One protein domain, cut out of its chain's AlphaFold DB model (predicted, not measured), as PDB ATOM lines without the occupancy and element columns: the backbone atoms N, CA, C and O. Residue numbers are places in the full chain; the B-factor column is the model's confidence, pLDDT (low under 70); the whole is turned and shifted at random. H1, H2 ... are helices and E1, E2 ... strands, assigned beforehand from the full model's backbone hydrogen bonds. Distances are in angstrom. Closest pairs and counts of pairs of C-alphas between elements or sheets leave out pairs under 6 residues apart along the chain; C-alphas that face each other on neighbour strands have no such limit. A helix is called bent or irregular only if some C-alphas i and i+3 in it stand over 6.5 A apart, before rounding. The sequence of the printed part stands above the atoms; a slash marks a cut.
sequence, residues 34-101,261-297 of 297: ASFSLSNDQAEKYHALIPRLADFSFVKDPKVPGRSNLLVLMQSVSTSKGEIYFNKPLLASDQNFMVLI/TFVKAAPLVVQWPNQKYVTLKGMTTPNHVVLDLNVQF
ATOM      1  N   ALA A  34     113.771 112.293 166.941       83.88
ATOM      2  CA  ALA A  34     114.009 111.099 167.747       83.88
ATOM      3  C   ALA A  34     115.519 110.813 167.781       83.88
ATOM      4  O   ALA A  34     116.256 111.275 166.906       83.88
ATOM      5  N   SER A  35     115.979 110.080 168.791       81.69
ATOM      6  CA  SER A  35     117.349 109.562 168.894       81.69
ATOM      7  C   SER A  35     117.321 108.039 168.973       81.69
ATOM      8  O   SER A  35     116.405 107.477 169.575       81.69
ATOM      9  N   PHE A  36     118.325 107.387 168.383       79.00
ATOM     10  CA  PHE A  36     118.445 105.929 168.342       79.00
ATOM     11  C   PHE A  36     119.823 105.498 168.811       79.00
ATOM     12  O   PHE A  36     120.813 106.154 168.481       79.00
ATOM     13  N   SER A  37     119.888 104.377 169.522       74.25
ATOM     14  CA  SER A  37     121.161 103.737 169.841       74.25
ATOM     15  C   SER A  37     121.388 102.530 168.931       74.25
ATOM     16  O   SER A  37     120.572 101.610 168.909       74.25
ATOM     17  N   LEU A  38     122.486 102.548 168.165       70.38
ATOM     18  CA  LEU A  38     122.906 101.447 167.277       70.38
ATOM     19  C   LEU A  38     123.844 100.446 167.977       70.38
ATOM     20  O   LEU A  38     124.103  99.361 167.465       70.38
ATOM     21  N   SER A  39     124.364 100.815 169.146       65.94
ATOM     22  CA  SER A  39     125.239  99.996 169.982       65.94
ATOM     23  C   SER A  39     125.014 100.398 171.431       65.94
ATOM     24  O   SER A  39     125.135 101.577 171.769       65.94
ATOM     25  N   ASN A  40     124.670  99.441 172.285       64.06
ATOM     26  CA  ASN A  40     124.437  99.725 173.690       64.06
ATOM     27  C   ASN A  40     124.841  98.528 174.551       64.06
ATOM     28  O   ASN A  40     124.113  97.539 174.616       64.06
ATOM     29  N   ASP A  41     125.970  98.669 175.243       62.38
ATOM     30  CA  ASP A  41     126.529  97.654 176.143       62.38
ATOM     31  C   ASP A  41     125.564  97.321 177.301       62.38
ATOM     32  O   ASP A  41     125.511  96.198 177.792       62.38
ATOM     33  N   GLN A  42     124.713  98.272 177.710       56.66
ATOM     34  CA  GLN A  42     123.681  98.054 178.734       56.66
ATOM     35  C   GLN A  42     122.454  97.298 178.200       56.66
ATOM     36  O   GLN A  42     121.615  96.843 178.982       56.66
ATOM     37  N   ALA A  43     122.331  97.170 176.877       56.81
ATOM     38  CA  ALA A  43     121.236  96.492 176.199       56.81
ATOM     39  C   ALA A  43     121.700  95.264 175.393       56.81
ATOM     40  O   ALA A  43     120.916  94.757 174.595       56.81
ATOM     41  N   GLU A  44     122.913  94.737 175.627       59.69
ATOM     42  CA  GLU A  44     123.399  93.501 174.983       59.69
ATOM     43  C   GLU A  44     122.405  92.344 175.140       59.69
ATOM     44  O   GLU A  44     122.043  91.686 174.171       59.69
ATOM     45  N   LYS A  45     121.811  92.158 176.322       60.03
ATOM     46  CA  LYS A  45     120.763  91.135 176.501       60.03
ATOM     47  C   LYS A  45     119.535  91.309 175.588       60.03
ATOM     48  O   LYS A  45     118.819  90.350 175.339       60.03
ATOM     49  N   TYR A  46     119.331  92.497 175.018       62.88
ATOM     50  CA  TYR A  46     118.241  92.829 174.100       62.88
ATOM     51  C   TYR A  46     118.709  93.007 172.648       62.88
ATOM     52  O   TYR A  46     118.062  93.737 171.897       62.88
ATOM     53  N   HIS A  47     119.806  92.365 172.218       66.00
ATOM     54  CA  HIS A  47     120.370  92.522 170.865       66.00
ATOM     55  C   HIS A  47     119.332  92.457 169.726       66.00
ATOM     56  O   HIS A  47     119.465  93.172 168.737       66.00
ATOM     57  N   ALA A  48     118.275  91.649 169.860       69.25
ATOM     58  CA  ALA A  48     117.208  91.544 168.860       69.25
ATOM     59  C   ALA A  48     116.346  92.815 168.697       69.25
ATOM     60  O   ALA A  48     115.690  92.974 167.662       69.25
ATOM     61  N   LEU A  49     116.347  93.710 169.691       71.25
ATOM     62  CA  LEU A  49     115.648  94.999 169.690       71.25
ATOM     63  C   LEU A  49     116.557  96.177 169.316       71.25
ATOM     64  O   LEU A  49     116.038  97.239 168.982       71.25
ATOM     65  N   ILE A  50     117.883  96.006 169.334       74.88
ATOM     66  CA  ILE A  50     118.824  97.051 168.916       74.88
ATOM     67  C   ILE A  50     118.926  97.052 167.379       74.88
ATOM     68  O   ILE A  50     119.267  96.024 166.782       74.88
ATOM     69  N   PRO A  51     118.635  98.175 166.699       77.44
ATOM     70  CA  PRO A  51     118.803  98.273 165.257       77.44
ATOM     71  C   PRO A  51     120.280  98.232 164.858       77.44
ATOM     72  O   PRO A  51     121.104  98.959 165.401       77.44
ATOM     73  N   ARG A  52     120.592  97.459 163.814       79.62
ATOM     74  CA  ARG A  52     121.831  97.612 163.035       79.62
ATOM     75  C   ARG A  52     121.708  98.736 162.011       79.62
ATOM     76  O   ARG A  52     122.690  99.391 161.686       79.62
ATOM     77  N   LEU A  53     120.494  98.935 161.502       84.50
ATOM     78  CA  LEU A  53     120.115 100.047 160.643       84.50
ATOM     79  C   LEU A  53     118.839 100.690 161.172       84.50
ATOM     80  O   LEU A  53     117.914  99.988 161.594       84.50
ATOM     81  N   ALA A  54     118.783 102.016 161.084       84.31
ATOM     82  CA  ALA A  54     117.595 102.801 161.363       84.31
ATOM     83  C   ALA A  54     117.337 103.792 160.222       84.31
ATOM     84  O   ALA A  54     118.273 104.337 159.636       84.31
ATOM     85  N   ASP A  55     116.066 104.013 159.913       86.50
ATOM     86  CA  ASP A  55     115.582 105.005 158.952       86.50
ATOM     87  C   ASP A  55     114.254 105.579 159.466       86.50
ATOM     88  O   ASP A  55     113.725 105.139 160.491       86.50
ATOM     89  N   PHE A  56     113.681 106.548 158.764       87.75
ATOM     90  CA  PHE A  56     112.364 107.079 159.083       87.75
ATOM     91  C   PHE A  56     111.472 107.152 157.848       87.75
ATOM     92  O   PHE A  56     111.923 107.245 156.709       87.75
ATOM     93  N   SER A  57     110.164 107.122 158.079       89.44
ATOM     94  CA  SER A  57     109.162 107.332 157.042       89.44
ATOM     95  C   SER A  57     108.014 108.161 157.591       89.44
ATOM     96  O   SER A  57     107.685 108.079 158.773       89.44
ATOM     97  N   PHE A  58     107.398 108.978 156.743       90.75
ATOM     98  CA  PHE A  58     106.221 109.752 157.109       90.75
ATOM     99  C   PHE A  58     105.028 109.287 156.288       90.75
ATOM    100  O   PHE A  58     105.004 109.429 155.064       90.75
ATOM    101  N   VAL A  59     104.017 108.758 156.971       92.31
ATOM    102  CA  VAL A  59     102.798 108.255 156.343       92.31
ATOM    103  C   VAL A  59     101.677 109.248 156.586       92.31
ATOM    104  O   VAL A  59     101.156 109.372 157.695       92.31
ATOM    105  N   LYS A  60     101.321 109.983 155.536       91.62
ATOM    106  CA  LYS A  60     100.306 111.032 155.603       91.62
ATOM    107  C   LYS A  60      98.900 110.439 155.562       91.62
ATOM    108  O   LYS A  60      98.574 109.690 154.644       91.62
ATOM    109  N   ASP A  61      98.043 110.864 156.484       89.94
ATOM    110  CA  ASP A  61      96.601 110.691 156.321       89.94
ATOM    111  C   ASP A  61      96.068 111.792 155.380       89.94
ATOM    112  O   ASP A  61      96.230 112.986 155.669       89.94
ATOM    113  N   PRO A  62      95.461 111.442 154.231       88.19
ATOM    114  CA  PRO A  62      95.005 112.436 153.265       88.19
ATOM    115  C   PRO A  62      93.762 113.210 153.727       88.19
ATOM    116  O   PRO A  62      93.481 114.268 153.167       88.19
ATOM    117  N   LYS A  63      93.012 112.701 154.713       89.88
ATOM    118  CA  LYS A  63      91.742 113.277 155.180       89.88
ATOM    119  C   LYS A  63      91.881 113.961 156.535       89.88
ATOM    120  O   LYS A  63      91.283 115.013 156.743       89.88
ATOM    121  N   VAL A  64      92.664 113.387 157.446       88.31
ATOM    122  CA  VAL A  64      92.814 113.869 158.823       88.31
ATOM    123  C   VAL A  64      94.300 114.055 159.140       88.31
ATOM    124  O   VAL A  64      94.920 113.149 159.683       88.31
ATOM    125  N   PRO A  65      94.909 115.223 158.852       85.69
ATOM    126  CA  PRO A  65      96.358 115.416 158.977       85.69
ATOM    127  C   PRO A  65      96.949 115.025 160.339       85.69
ATOM    128  O   PRO A  65      98.036 114.450 160.375       85.69
ATOM    129  N   GLY A  66      96.215 115.257 161.435       86.06
ATOM    130  CA  GLY A  66      96.614 114.869 162.797       86.06
ATOM    131  C   GLY A  66      96.686 113.356 163.052       86.06
ATOM    132  O   GLY A  66      97.134 112.942 164.110       86.06
ATOM    133  N   ARG A  67      96.260 112.530 162.091       88.81
ATOM    134  CA  ARG A  67      96.342 111.061 162.112       88.81
ATOM    135  C   ARG A  67      97.515 110.521 161.293       88.81
ATOM    136  O   ARG A  67      97.690 109.311 161.214       88.81
ATOM    137  N   SER A  68      98.311 111.401 160.683       91.81
ATOM    138  CA  SER A  68      99.547 111.011 159.998       91.81
ATOM    139  C   SER A  68     100.541 110.420 160.996       91.81
ATOM    140  O   SER A  68     100.554 110.795 162.167       91.81
ATOM    141  N   ASN A  69     101.386 109.496 160.552       92.25
ATOM    142  CA  ASN A  69     102.349 108.836 161.428       92.25
ATOM    143  C   ASN A  69     103.773 109.131 160.983       92.25
ATOM    144  O   ASN A  69     104.106 109.001 159.805       92.25
ATOM    145  N   LEU A  70     104.618 109.482 161.949       91.25
ATOM    146  CA  LEU A  70     106.059 109.401 161.795       91.25
ATOM    147  C   LEU A  70     106.498 108.013 162.258       91.25
ATOM    148  O   LEU A  70     106.295 107.644 163.413       91.25
ATOM    149  N   LEU A  71     107.079 107.250 161.346       90.94
ATOM    150  CA  LEU A  71     107.566 105.906 161.590       90.94
ATOM    151  C   LEU A  71     109.076 105.938 161.726       90.94
ATOM    152  O   LEU A  71     109.772 106.499 160.882       90.94
ATOM    153  N   VAL A  72     109.566 105.269 162.759       89.12
ATOM    154  CA  VAL A  72     110.965 104.881 162.870       89.12
ATOM    155  C   VAL A  72     111.066 103.444 162.387       89.12
ATOM    156  O   VAL A  72     110.401 102.556 162.920       89.12
ATOM    157  N   LEU A  73     111.883 103.219 161.367       88.38
ATOM    158  CA  LEU A  73     112.097 101.916 160.760       88.38
ATOM    159  C   LEU A  73     113.416 101.352 161.265       88.38
ATOM    160  O   LEU A  73     114.444 102.014 161.178       88.38
ATOM    161  N   MET A  74     113.385 100.133 161.794       86.31
ATOM    162  CA  MET A  74     114.538  99.502 162.431       86.31
ATOM    163  C   MET A  74     114.761  98.102 161.876       86.31
ATOM    164  O   MET A  74     113.815  97.330 161.715       86.31
ATOM    165  N   GLN A  75     116.024  97.761 161.628       86.00
ATOM    166  CA  GLN A  75     116.427  96.436 161.177       86.00
ATOM    167  C   GLN A  75     117.511  95.885 162.102       86.00
ATOM    168  O   GLN A  75     118.639  96.370 162.108       86.00
ATOM    169  N   SER A  76     117.160  94.883 162.912       79.00
ATOM    170  CA  SER A  76     118.038  94.346 163.964       79.00
ATOM    171  C   SER A  76     118.891  93.153 163.522       79.00
ATOM    172  O   SER A  76     119.983  92.936 164.039       79.00
ATOM    173  N   VAL A  77     118.437  92.384 162.527       76.00
ATOM    174  CA  VAL A  77     119.096  91.120 162.140       76.00
ATOM    175  C   VAL A  77     120.053  91.280 160.957       76.00
ATOM    176  O   VAL A  77     121.059  90.582 160.876       76.00
ATOM    177  N   SER A  78     119.763  92.193 160.030       75.75
ATOM    178  CA  SER A  78     120.540  92.377 158.800       75.75
ATOM    179  C   SER A  78     121.026  93.815 158.671       75.75
ATOM    180  O   SER A  78     120.367  94.750 159.121       75.75
ATOM    181  N   THR A  79     122.193  93.970 158.050       77.75
ATOM    182  CA  THR A  79     122.816  95.254 157.708       77.75
ATOM    183  C   THR A  79     122.431  95.738 156.311       77.75
ATOM    184  O   THR A  79     122.953  96.749 155.857       77.75
ATOM    185  N   SER A  80     121.558  95.017 155.602       79.62
ATOM    186  CA  SER A  80     121.074  95.403 154.274       79.62
ATOM    187  C   SER A  80     119.693  96.018 154.394       79.62
ATOM    188  O   SER A  80     118.782  95.349 154.879       79.62
ATOM    189  N   LYS A  81     119.527  97.255 153.919       78.00
ATOM    190  CA  LYS A  81     118.248  97.972 153.956       78.00
ATOM    191  C   LYS A  81     117.150  97.157 153.267       78.00
ATOM    192  O   LYS A  81     117.267  96.821 152.092       78.00
ATOM    193  N   GLY A  82     116.103  96.832 154.018       74.06
ATOM    194  CA  GLY A  82     114.886  96.245 153.469       74.06
ATOM    195  C   GLY A  82     113.998  97.278 152.776       74.06
ATOM    196  O   GLY A  82     114.134  98.486 152.976       74.06
ATOM    197  N   GLU A  83     113.037  96.784 152.001       74.56
ATOM    198  CA  GLU A  83     111.990  97.596 151.386       74.56
ATOM    199  C   GLU A  83     110.663  97.307 152.089       74.56
ATOM    200  O   GLU A  83     110.086  96.229 151.952       74.56
ATOM    201  N   ILE A  84     110.183  98.267 152.879       76.50
ATOM    202  CA  ILE A  84     108.830  98.237 153.429       76.50
ATOM    203  C   ILE A  84     108.140  99.556 153.112       76.50
ATOM    204  O   ILE A  84     108.683 100.635 153.354       76.50
ATOM    205  N   TYR A  85     106.940  99.462 152.544       78.25
ATOM    206  CA  TYR A  85     106.140 100.620 152.181       78.25
ATOM    207  C   TYR A  85     104.834 100.628 152.965       78.25
ATOM    208  O   TYR A  85     104.074  99.660 152.951       78.25
ATOM    209  N   PHE A  86     104.564 101.751 153.623       85.75
ATOM    210  CA  PHE A  86     103.341 101.972 154.380       85.75
ATOM    211  C   PHE A  86     102.462 102.961 153.626       85.75
ATOM    212  O   PHE A  86     102.759 104.150 153.543       85.75
ATOM    213  N   ASN A  87     101.370 102.456 153.060       84.44
ATOM    214  CA  ASN A  87     100.441 103.242 152.246       84.44
ATOM    215  C   ASN A  87      99.324 103.921 153.057       84.44
ATOM    216  O   ASN A  87      98.518 104.654 152.486       84.44
ATOM    217  N   LYS A  88      99.252 103.667 154.367       88.06
ATOM    218  CA  LYS A  88      98.265 104.247 155.285       88.06
ATOM    219  C   LYS A  88      98.815 104.327 156.714       88.06
ATOM    220  O   LYS A  88      99.660 103.496 157.063       88.06
ATOM    221  N   PRO A  89      98.339 105.283 157.534       89.38
ATOM    222  CA  PRO A  89      98.654 105.320 158.957       89.38
ATOM    223  C   PRO A  89      98.381 103.973 159.647       89.38
ATOM    224  O   PRO A  89      97.406 103.289 159.326       89.38
ATOM    225  N   LEU A  90      99.263 103.601 160.573       89.06
ATOM    226  CA  LEU A  90      99.255 102.339 161.313       89.06
ATOM    227  C   LEU A  90      98.571 102.446 162.677       89.06
ATOM    228  O   LEU A  90      97.972 101.471 163.122       89.06
ATOM    229  N   LEU A  91      98.662 103.608 163.330       89.56
ATOM    230  CA  LEU A  91      98.105 103.808 164.669       89.56
ATOM    231  C   LEU A  91      96.572 103.734 164.639       89.56
ATOM    232  O   LEU A  91      95.934 104.369 163.794       89.56
ATOM    233  N   ALA A  92      95.963 103.029 165.596       85.44
ATOM    234  CA  ALA A  92      94.515 103.074 165.818       85.44
ATOM    235  C   ALA A  92      94.049 104.474 166.276       85.44
ATOM    236  O   ALA A  92      94.870 105.351 166.554       85.44
ATOM    237  N   SER A  93      92.735 104.741 166.274       82.69
ATOM    238  CA  SER A  93      92.151 106.075 166.557       82.69
ATOM    239  C   SER A  93      92.542 106.659 167.915       82.69
ATOM    240  O   SER A  93      92.665 107.871 168.059       82.69
ATOM    241  N   ASP A  94      92.751 105.778 168.877       83.44
ATOM    242  CA  ASP A  94      93.052 106.002 170.286       83.44
ATOM    243  C   ASP A  94      94.547 105.848 170.627       83.44
ATOM    244  O   ASP A  94      94.953 106.098 171.763       83.44
ATOM    245  N   GLN A  95      95.378 105.480 169.647       86.75
ATOM    246  CA  GLN A  95      96.811 105.260 169.830       86.75
ATOM    247  C   GLN A  95      97.642 106.470 169.408       86.75
ATOM    248  O   GLN A  95      97.488 107.003 168.307       86.75
ATOM    249  N   ASN A  96      98.586 106.841 170.275       87.38
ATOM    250  CA  ASN A  96      99.571 107.894 170.013       87.38
ATOM    251  C   ASN A  96     100.956 107.319 169.686       87.38
ATOM    252  O   ASN A  96     101.696 107.912 168.906       87.38
ATOM    253  N   PHE A  97     101.301 106.169 170.270       89.50
ATOM    254  CA  PHE A  97     102.591 105.510 170.102       89.50
ATOM    255  C   PHE A  97     102.388 104.002 170.007       89.50
ATOM    256  O   PHE A  97     101.616 103.426 170.769       89.50
ATOM    257  N   MET A  98     103.104 103.358 169.088       90.12
ATOM    258  CA  MET A  98     103.134 101.904 168.982       90.12
ATOM    259  C   MET A  98     104.529 101.432 168.593       90.12
ATOM    260  O   MET A  98     105.268 102.151 167.915       90.12
ATOM    261  N   VAL A  99     104.843 100.188 168.937       88.69
ATOM    262  CA  VAL A  99     105.948  99.445 168.332       88.69
ATOM    263  C   VAL A  99     105.390  98.232 167.604       88.69
ATOM    264  O   VAL A  99     104.607  97.462 168.154       88.69
ATOM    265  N   LEU A 100     105.798  98.080 166.346       89.62
ATOM    266  CA  LEU A 100     105.448  96.952 165.493       89.62
ATOM    267  C   LEU A 100     106.677  96.056 165.332       89.62
ATOM    268  O   LEU A 100     107.692  96.489 164.788       89.62
ATOM    269  N   ILE A 101     106.583  94.807 165.779       87.38
ATOM    270  CA  ILE A 101     107.668  93.826 165.707       87.38
ATOM    271  C   ILE A 101     107.281  92.738 164.706       87.38
ATOM    272  O   ILE A 101     106.200  92.148 164.780       87.38
ATOM    273  N   THR A 261     110.730  93.609 180.403       55.69
ATOM    274  CA  THR A 261     111.816  94.584 180.258       55.69
ATOM    275  C   THR A 261     111.652  95.516 179.073       55.69
ATOM    276  O   THR A 261     112.462  96.428 178.953       55.69
ATOM    277  N   PHE A 262     110.613  95.379 178.238       65.38
ATOM    278  CA  PHE A 262     110.406  96.315 177.126       65.38
ATOM    279  C   PHE A 262     110.349  97.761 177.628       65.38
ATOM    280  O   PHE A 262     111.016  98.621 177.074       65.38
ATOM    281  N   VAL A 263     109.665  98.023 178.742       67.50
ATOM    282  CA  VAL A 263     109.633  99.347 179.390       67.50
ATOM    283  C   VAL A 263     111.037  99.845 179.776       67.50
ATOM    284  O   VAL A 263     111.320 101.037 179.700       67.50
ATOM    285  N   LYS A 264     111.952  98.932 180.127       69.50
ATOM    286  CA  LYS A 264     113.359  99.236 180.439       69.50
ATOM    287  C   LYS A 264     114.227  99.374 179.182       69.50
ATOM    288  O   LYS A 264     115.168 100.157 179.189       69.50
ATOM    289  N   ALA A 265     113.934  98.622 178.123       70.25
ATOM    290  CA  ALA A 265     114.712  98.573 176.888       70.25
ATOM    291  C   ALA A 265     114.291  99.649 175.876       70.25
ATOM    292  O   ALA A 265     115.136 100.215 175.194       70.25
ATOM    293  N   ALA A 266     113.003  99.977 175.784       72.69
ATOM    294  CA  ALA A 266     112.468 100.913 174.802       72.69
ATOM    295  C   ALA A 266     113.133 102.297 174.870       72.69
ATOM    296  O   ALA A 266     113.563 102.767 173.814       72.69
ATOM    297  N   PRO A 267     113.335 102.913 176.059       73.50
ATOM    298  CA  PRO A 267     114.045 104.189 176.164       73.50
ATOM    299  C   PRO A 267     115.521 104.106 175.755       73.50
ATOM    300  O   PRO A 267     116.114 105.124 175.416       73.50
ATOM    301  N   LEU A 268     116.115 102.908 175.789       72.56
ATOM    302  CA  LEU A 268     117.506 102.664 175.397       72.56
ATOM    303  C   LEU A 268     117.675 102.493 173.882       72.56
ATOM    304  O   LEU A 268     118.796 102.603 173.385       72.56
ATOM    305  N   VAL A 269     116.586 102.204 173.160       75.38
ATOM    306  CA  VAL A 269     116.591 101.958 171.710       75.38
ATOM    307  C   VAL A 269     116.080 103.175 170.941       75.38
ATOM    308  O   VAL A 269     116.741 103.613 170.001       75.38
ATOM    309  N   VAL A 270     114.934 103.736 171.343       79.69
ATOM    310  CA  VAL A 270     114.325 104.930 170.736       79.69
ATOM    311  C   VAL A 270     113.977 105.934 171.831       79.69
ATOM    312  O   VAL A 270     113.232 105.615 172.757       79.69
ATOM    313  N   GLN A 271     114.446 107.173 171.689       84.44
ATOM    314  CA  GLN A 271     114.118 108.255 172.614       84.44
ATOM    315  C   GLN A 271     113.553 109.473 171.882       84.44
ATOM    316  O   GLN A 271     114.201 110.048 171.000       84.44
ATOM    317  N   TRP A 272     112.355 109.898 172.282       85.00
ATOM    318  CA  TRP A 272     111.748 111.144 171.818       85.00
ATOM    319  C   TRP A 272     112.270 112.354 172.621       85.00
ATOM    320  O   TRP A 272     112.633 112.216 173.793       85.00
ATOM    321  N   PRO A 273     112.310 113.564 172.034       83.88
ATOM    322  CA  PRO A 273     112.702 114.778 172.744       83.88
ATOM    323  C   PRO A 273     111.822 115.008 173.971       83.88
ATOM    324  O   PRO A 273     110.604 114.936 173.866       83.88
ATOM    325  N   ASN A 274     112.435 115.327 175.113       82.94
ATOM    326  CA  ASN A 274     111.755 115.542 176.398       82.94
ATOM    327  C   ASN A 274     110.985 114.323 176.938       82.94
ATOM    328  O   ASN A 274     110.226 114.469 177.884       82.94
ATOM    329  N   GLN A 275     111.181 113.122 176.388       85.94
ATOM    330  CA  GLN A 275     110.578 111.905 176.928       85.94
ATOM    331  C   GLN A 275     111.032 111.671 178.376       85.94
ATOM    332  O   GLN A 275     112.224 111.498 178.634       85.94
ATOM    333  N   LYS A 276     110.072 111.611 179.305       84.69
ATOM    334  CA  LYS A 276     110.303 111.292 180.721       84.69
ATOM    335  C   LYS A 276     110.293 109.790 180.961       84.69
ATOM    336  O   LYS A 276     111.230 109.255 181.542       84.69
ATOM    337  N   TYR A 277     109.239 109.113 180.514       82.94
ATOM    338  CA  TYR A 277     109.091 107.666 180.651       82.94
ATOM    339  C   TYR A 277     108.137 107.095 179.595       82.94
ATOM    340  O   TYR A 277     107.361 107.825 178.969       82.94
ATOM    341  N   VAL A 278     108.235 105.781 179.394       84.19
ATOM    342  CA  VAL A 278     107.399 104.986 178.487       84.19
ATOM    343  C   VAL A 278     106.663 103.968 179.335       84.19
ATOM    344  O   VAL A 278     107.295 103.357 180.189       84.19
ATOM    345  N   THR A 279     105.372 103.774 179.092       85.56
ATOM    346  CA  THR A 279     104.608 102.684 179.704       85.56
ATOM    347  C   THR A 279     104.014 101.786 178.635       85.56
ATOM    348  O   THR A 279     103.647 102.250 177.548       85.56
ATOM    349  N   LEU A 280     103.926 100.492 178.928       84.75
ATOM    350  CA  LEU A 280     103.249  99.531 178.064       84.75
ATOM    351  C   LEU A 280     101.763  99.483 178.439       84.75
ATOM    352  O   LEU A 280     101.426  99.152 179.570       84.75
ATOM    353  N   LYS A 281     100.872  99.819 177.501       86.50
ATOM    354  CA  LYS A 281      99.412  99.762 177.702       86.50
ATOM    355  C   LYS A 281      98.819  98.414 177.325       86.50
ATOM    356  O   LYS A 281      97.839  97.979 177.915       86.50
ATOM    357  N   GLY A 282      99.372  97.786 176.294       85.75
ATOM    358  CA  GLY A 282      98.807  96.569 175.737       85.75
ATOM    359  C   GLY A 282      99.731  95.915 174.726       85.75
ATOM    360  O   GLY A 282     100.642  96.539 174.181       85.75
ATOM    361  N   MET A 283      99.469  94.640 174.464       86.62
ATOM    362  CA  MET A 283     100.177  93.849 173.471       86.62
ATOM    363  C   MET A 283      99.171  92.992 172.711       86.62
ATOM    364  O   MET A 283      98.328  92.336 173.315       86.62
ATOM    365  N   THR A 284      99.241  93.003 171.382       88.12
ATOM    366  CA  THR A 284      98.349  92.211 170.522       88.12
ATOM    367  C   THR A 284      99.120  91.581 169.369       88.12
ATOM    368  O   THR A 284     100.177  92.075 168.972       88.12
ATOM    369  N   THR A 285      98.597  90.487 168.810       86.94
ATOM    370  CA  THR A 285      99.243  89.761 167.702       86.94
ATOM    371  C   THR A 285      98.280  89.495 166.539       86.94
ATOM    372  O   THR A 285      97.941  88.344 166.273       86.94
ATOM    373  N   PRO A 286      97.800  90.534 165.824       85.88
ATOM    374  CA  PRO A 286      96.910  90.355 164.668       85.88
ATOM    375  C   PRO A 286      97.589  89.695 163.451       85.88
ATOM    376  O   PRO A 286      96.903  89.147 162.596       85.88
ATOM    377  N   ASN A 287      98.920  89.780 163.353       87.88
ATOM    378  CA  ASN A 287      99.797  89.066 162.410       87.88
ATOM    379  C   ASN A 287     101.242  89.284 162.891       87.88
ATOM    380  O   ASN A 287     101.932  88.379 163.360       87.88
ATOM    381  N   HIS A 288     101.645  90.552 162.883       89.25
ATOM    382  CA  HIS A 288     102.803  91.056 163.609       89.25
ATOM    383  C   HIS A 288     102.456  91.319 165.068       89.25
ATOM    384  O   HIS A 288     101.280  91.407 165.428       89.25
ATOM    385  N   VAL A 289     103.487  91.464 165.891       88.12
ATOM    386  CA  VAL A 289     103.320  91.841 167.291       88.12
ATOM    387  C   VAL A 289     103.225  93.355 167.386       88.12
ATOM    388  O   VAL A 289     104.076  94.070 166.859       88.12
ATOM    389  N   VAL A 290     102.183  93.837 168.051       89.44
ATOM    390  CA  VAL A 290     101.915  95.253 168.281       89.44
ATOM    391  C   VAL A 290     101.987  95.522 169.773       89.44
ATOM    392  O   VAL A 290     101.219  94.938 170.534       89.44
ATOM    393  N   LEU A 291     102.879  96.422 170.171       88.00
ATOM    394  CA  LEU A 291     102.960  96.970 171.521       88.00
ATOM    395  C   LEU A 291     102.346  98.370 171.507       88.00
ATOM    396  O   LEU A 291     102.823  99.241 170.780       88.00
ATOM    397  N   ASP A 292     101.290  98.570 172.286       89.31
ATOM    398  CA  ASP A 292     100.655  99.873 172.489       89.31
ATOM    399  C   ASP A 292     101.327 100.594 173.653       89.31
ATOM    400  O   ASP A 292     101.467 100.026 174.741       89.31
ATOM    401  N   LEU A 293     101.754 101.834 173.427       88.25
ATOM    402  CA  LEU A 293     102.580 102.581 174.364       88.25
ATOM    403  C   LEU A 293     101.918 103.883 174.810       88.25
ATOM    404  O   LEU A 293     101.256 104.589 174.045       88.25
ATOM    405  N   ASN A 294     102.198 104.262 176.054       87.94
ATOM    406  CA  ASN A 294     102.099 105.645 176.490       87.94
ATOM    407  C   ASN A 294     103.495 106.255 176.558       87.94
ATOM    408  O   ASN A 294     104.401 105.660 177.138       87.94
ATOM    409  N   VAL A 295     103.656 107.463 176.032       86.56
ATOM    410  CA  VAL A 295     104.890 108.233 176.194       86.56
ATOM    411  C   VAL A 295     104.538 109.522 176.908       86.56
ATOM    412  O   VAL A 295     103.687 110.281 176.439       86.56
ATOM    413  N   GLN A 296     105.177 109.756 178.051       84.94
ATOM    414  CA  GLN A 296     105.066 111.023 178.761       84.94
ATOM    415  C   GLN A 296     106.254 111.927 178.451       84.94
ATOM    416  O   GLN A 296     107.402 111.477 178.430       84.94
ATOM    417  N   PHE A 297     105.948 113.207 178.251       86.38
ATOM    418  CA  PHE A 297     106.885 114.292 177.968       86.38
ATOM    419  C   PHE A 297     106.956 115.267 179.152       86.38
ATOM    420  O   PHE A 297     105.971 115.377 179.921       86.38
TER     421      PHE A 297
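AT A GLANCE: This is residues 34 to 101 and 261 to 297 of the 297 residues of an uncharacterized protein of Aspergillus pseudotamarii (UniProt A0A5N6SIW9). A small, strongly twisted sheet of three strands, E3, E5 and E4, has a separate long hairpin, E1 and E2, near its edge strand E3, while the short helix H2 packs beside the other edge strand, E4. H1 lies beyond H2 at one end of the longest axis, the turn of the E1 and E2 hairpin at the other end, and a wide loop, residues 76 to 96, links E2 to E3. The 105 printed residues hold two named helices and five named strands, in the order H1 E1 E2 E3 H2 E4 E5; the class is mixed, helices and strands, with 49 residues in named elements, under half. Both sheets are antiparallel. The whole is compact, with a radius of gyration of the C-alphas of 14.0 A and spans of 43 by 32 by 28 A.

IN THESE COORDINATES: In the sheet, E3 is residues 97 to 101, 13.5 A from first to last C-alpha; E5 is residues 289 to 296, 22.4 A; E4 is residues 277 to 284, 21.4 A. C-alpha 296 lies at (105.066, 111.023, 178.761). E1 is residues 53 to 59, 19.6 A, and E2 is residues 69 to 75, 18.8 A. H2 is residues 262 to 269, 10.0 A, and is only just irregular: C-alphas 264 and 267 are 6.6 A apart. H1 is residues 41 to 46, 9.8 A, beginning with C-alpha 41 at (126.529, 97.654, 176.143); it is irregular, with C-alphas 42 and 45 7.8 A apart.

HOW THE PARTS SIT: The inner strand E5 is antiparallel to E3 at 151 degrees, with N 101 and O 289 2.8 A apart, and to E4 at 154 degrees, with N 292 and O 282 2.9 A apart. E4 and E5 form a hairpin. The sheet is only just strongly twisted, with C-alphas up to 4.3 A off its best plane. H2 is on this sheet at a height over the sheet of 7.3 A, only just over none of its strands; its closest C-alpha pair with E4 is Val 263 and Thr 279, 6.0 A. H1 and H2 only just touch, with 3 pairs of C-alphas within 8 A, the closest Ala 43 and Ala 265 at 6.9 A; they run opposite ways at a steep tilt of 51 degrees. H1 is not on the sheet. E1 and E2 form an antiparallel hairpin at 158 degrees, with N 73 and O 55 2.8 A apart. E2 and E3 are near each other, with 10 pairs of C-alphas within 10 A, while E1 and E2 are both apart from E4, E5 and H2. Residues 35 to 36 pair antiparallel with residues 270 to 271. Of the O i to N i+4 pairs, H1 has 0 of 2 within hydrogen-bond range, beside 1 of 3 O i to N i+3 pairs, and H2 has 2 of 4.

THE WHOLE: The C-alphas farthest apart are those of Asp 41 and Lys 63, 43.5 A. Residues 102 to 260 are not printed, and C-alphas 101 and 261 are 15.1 A apart across this cut. The link from E2 to E3 is long, 21 residues, and that from E4 to E5 is tight. The mean pLDDT of the printed part is 81.5; residues 39 to 48 and 261 to 264 are under 70.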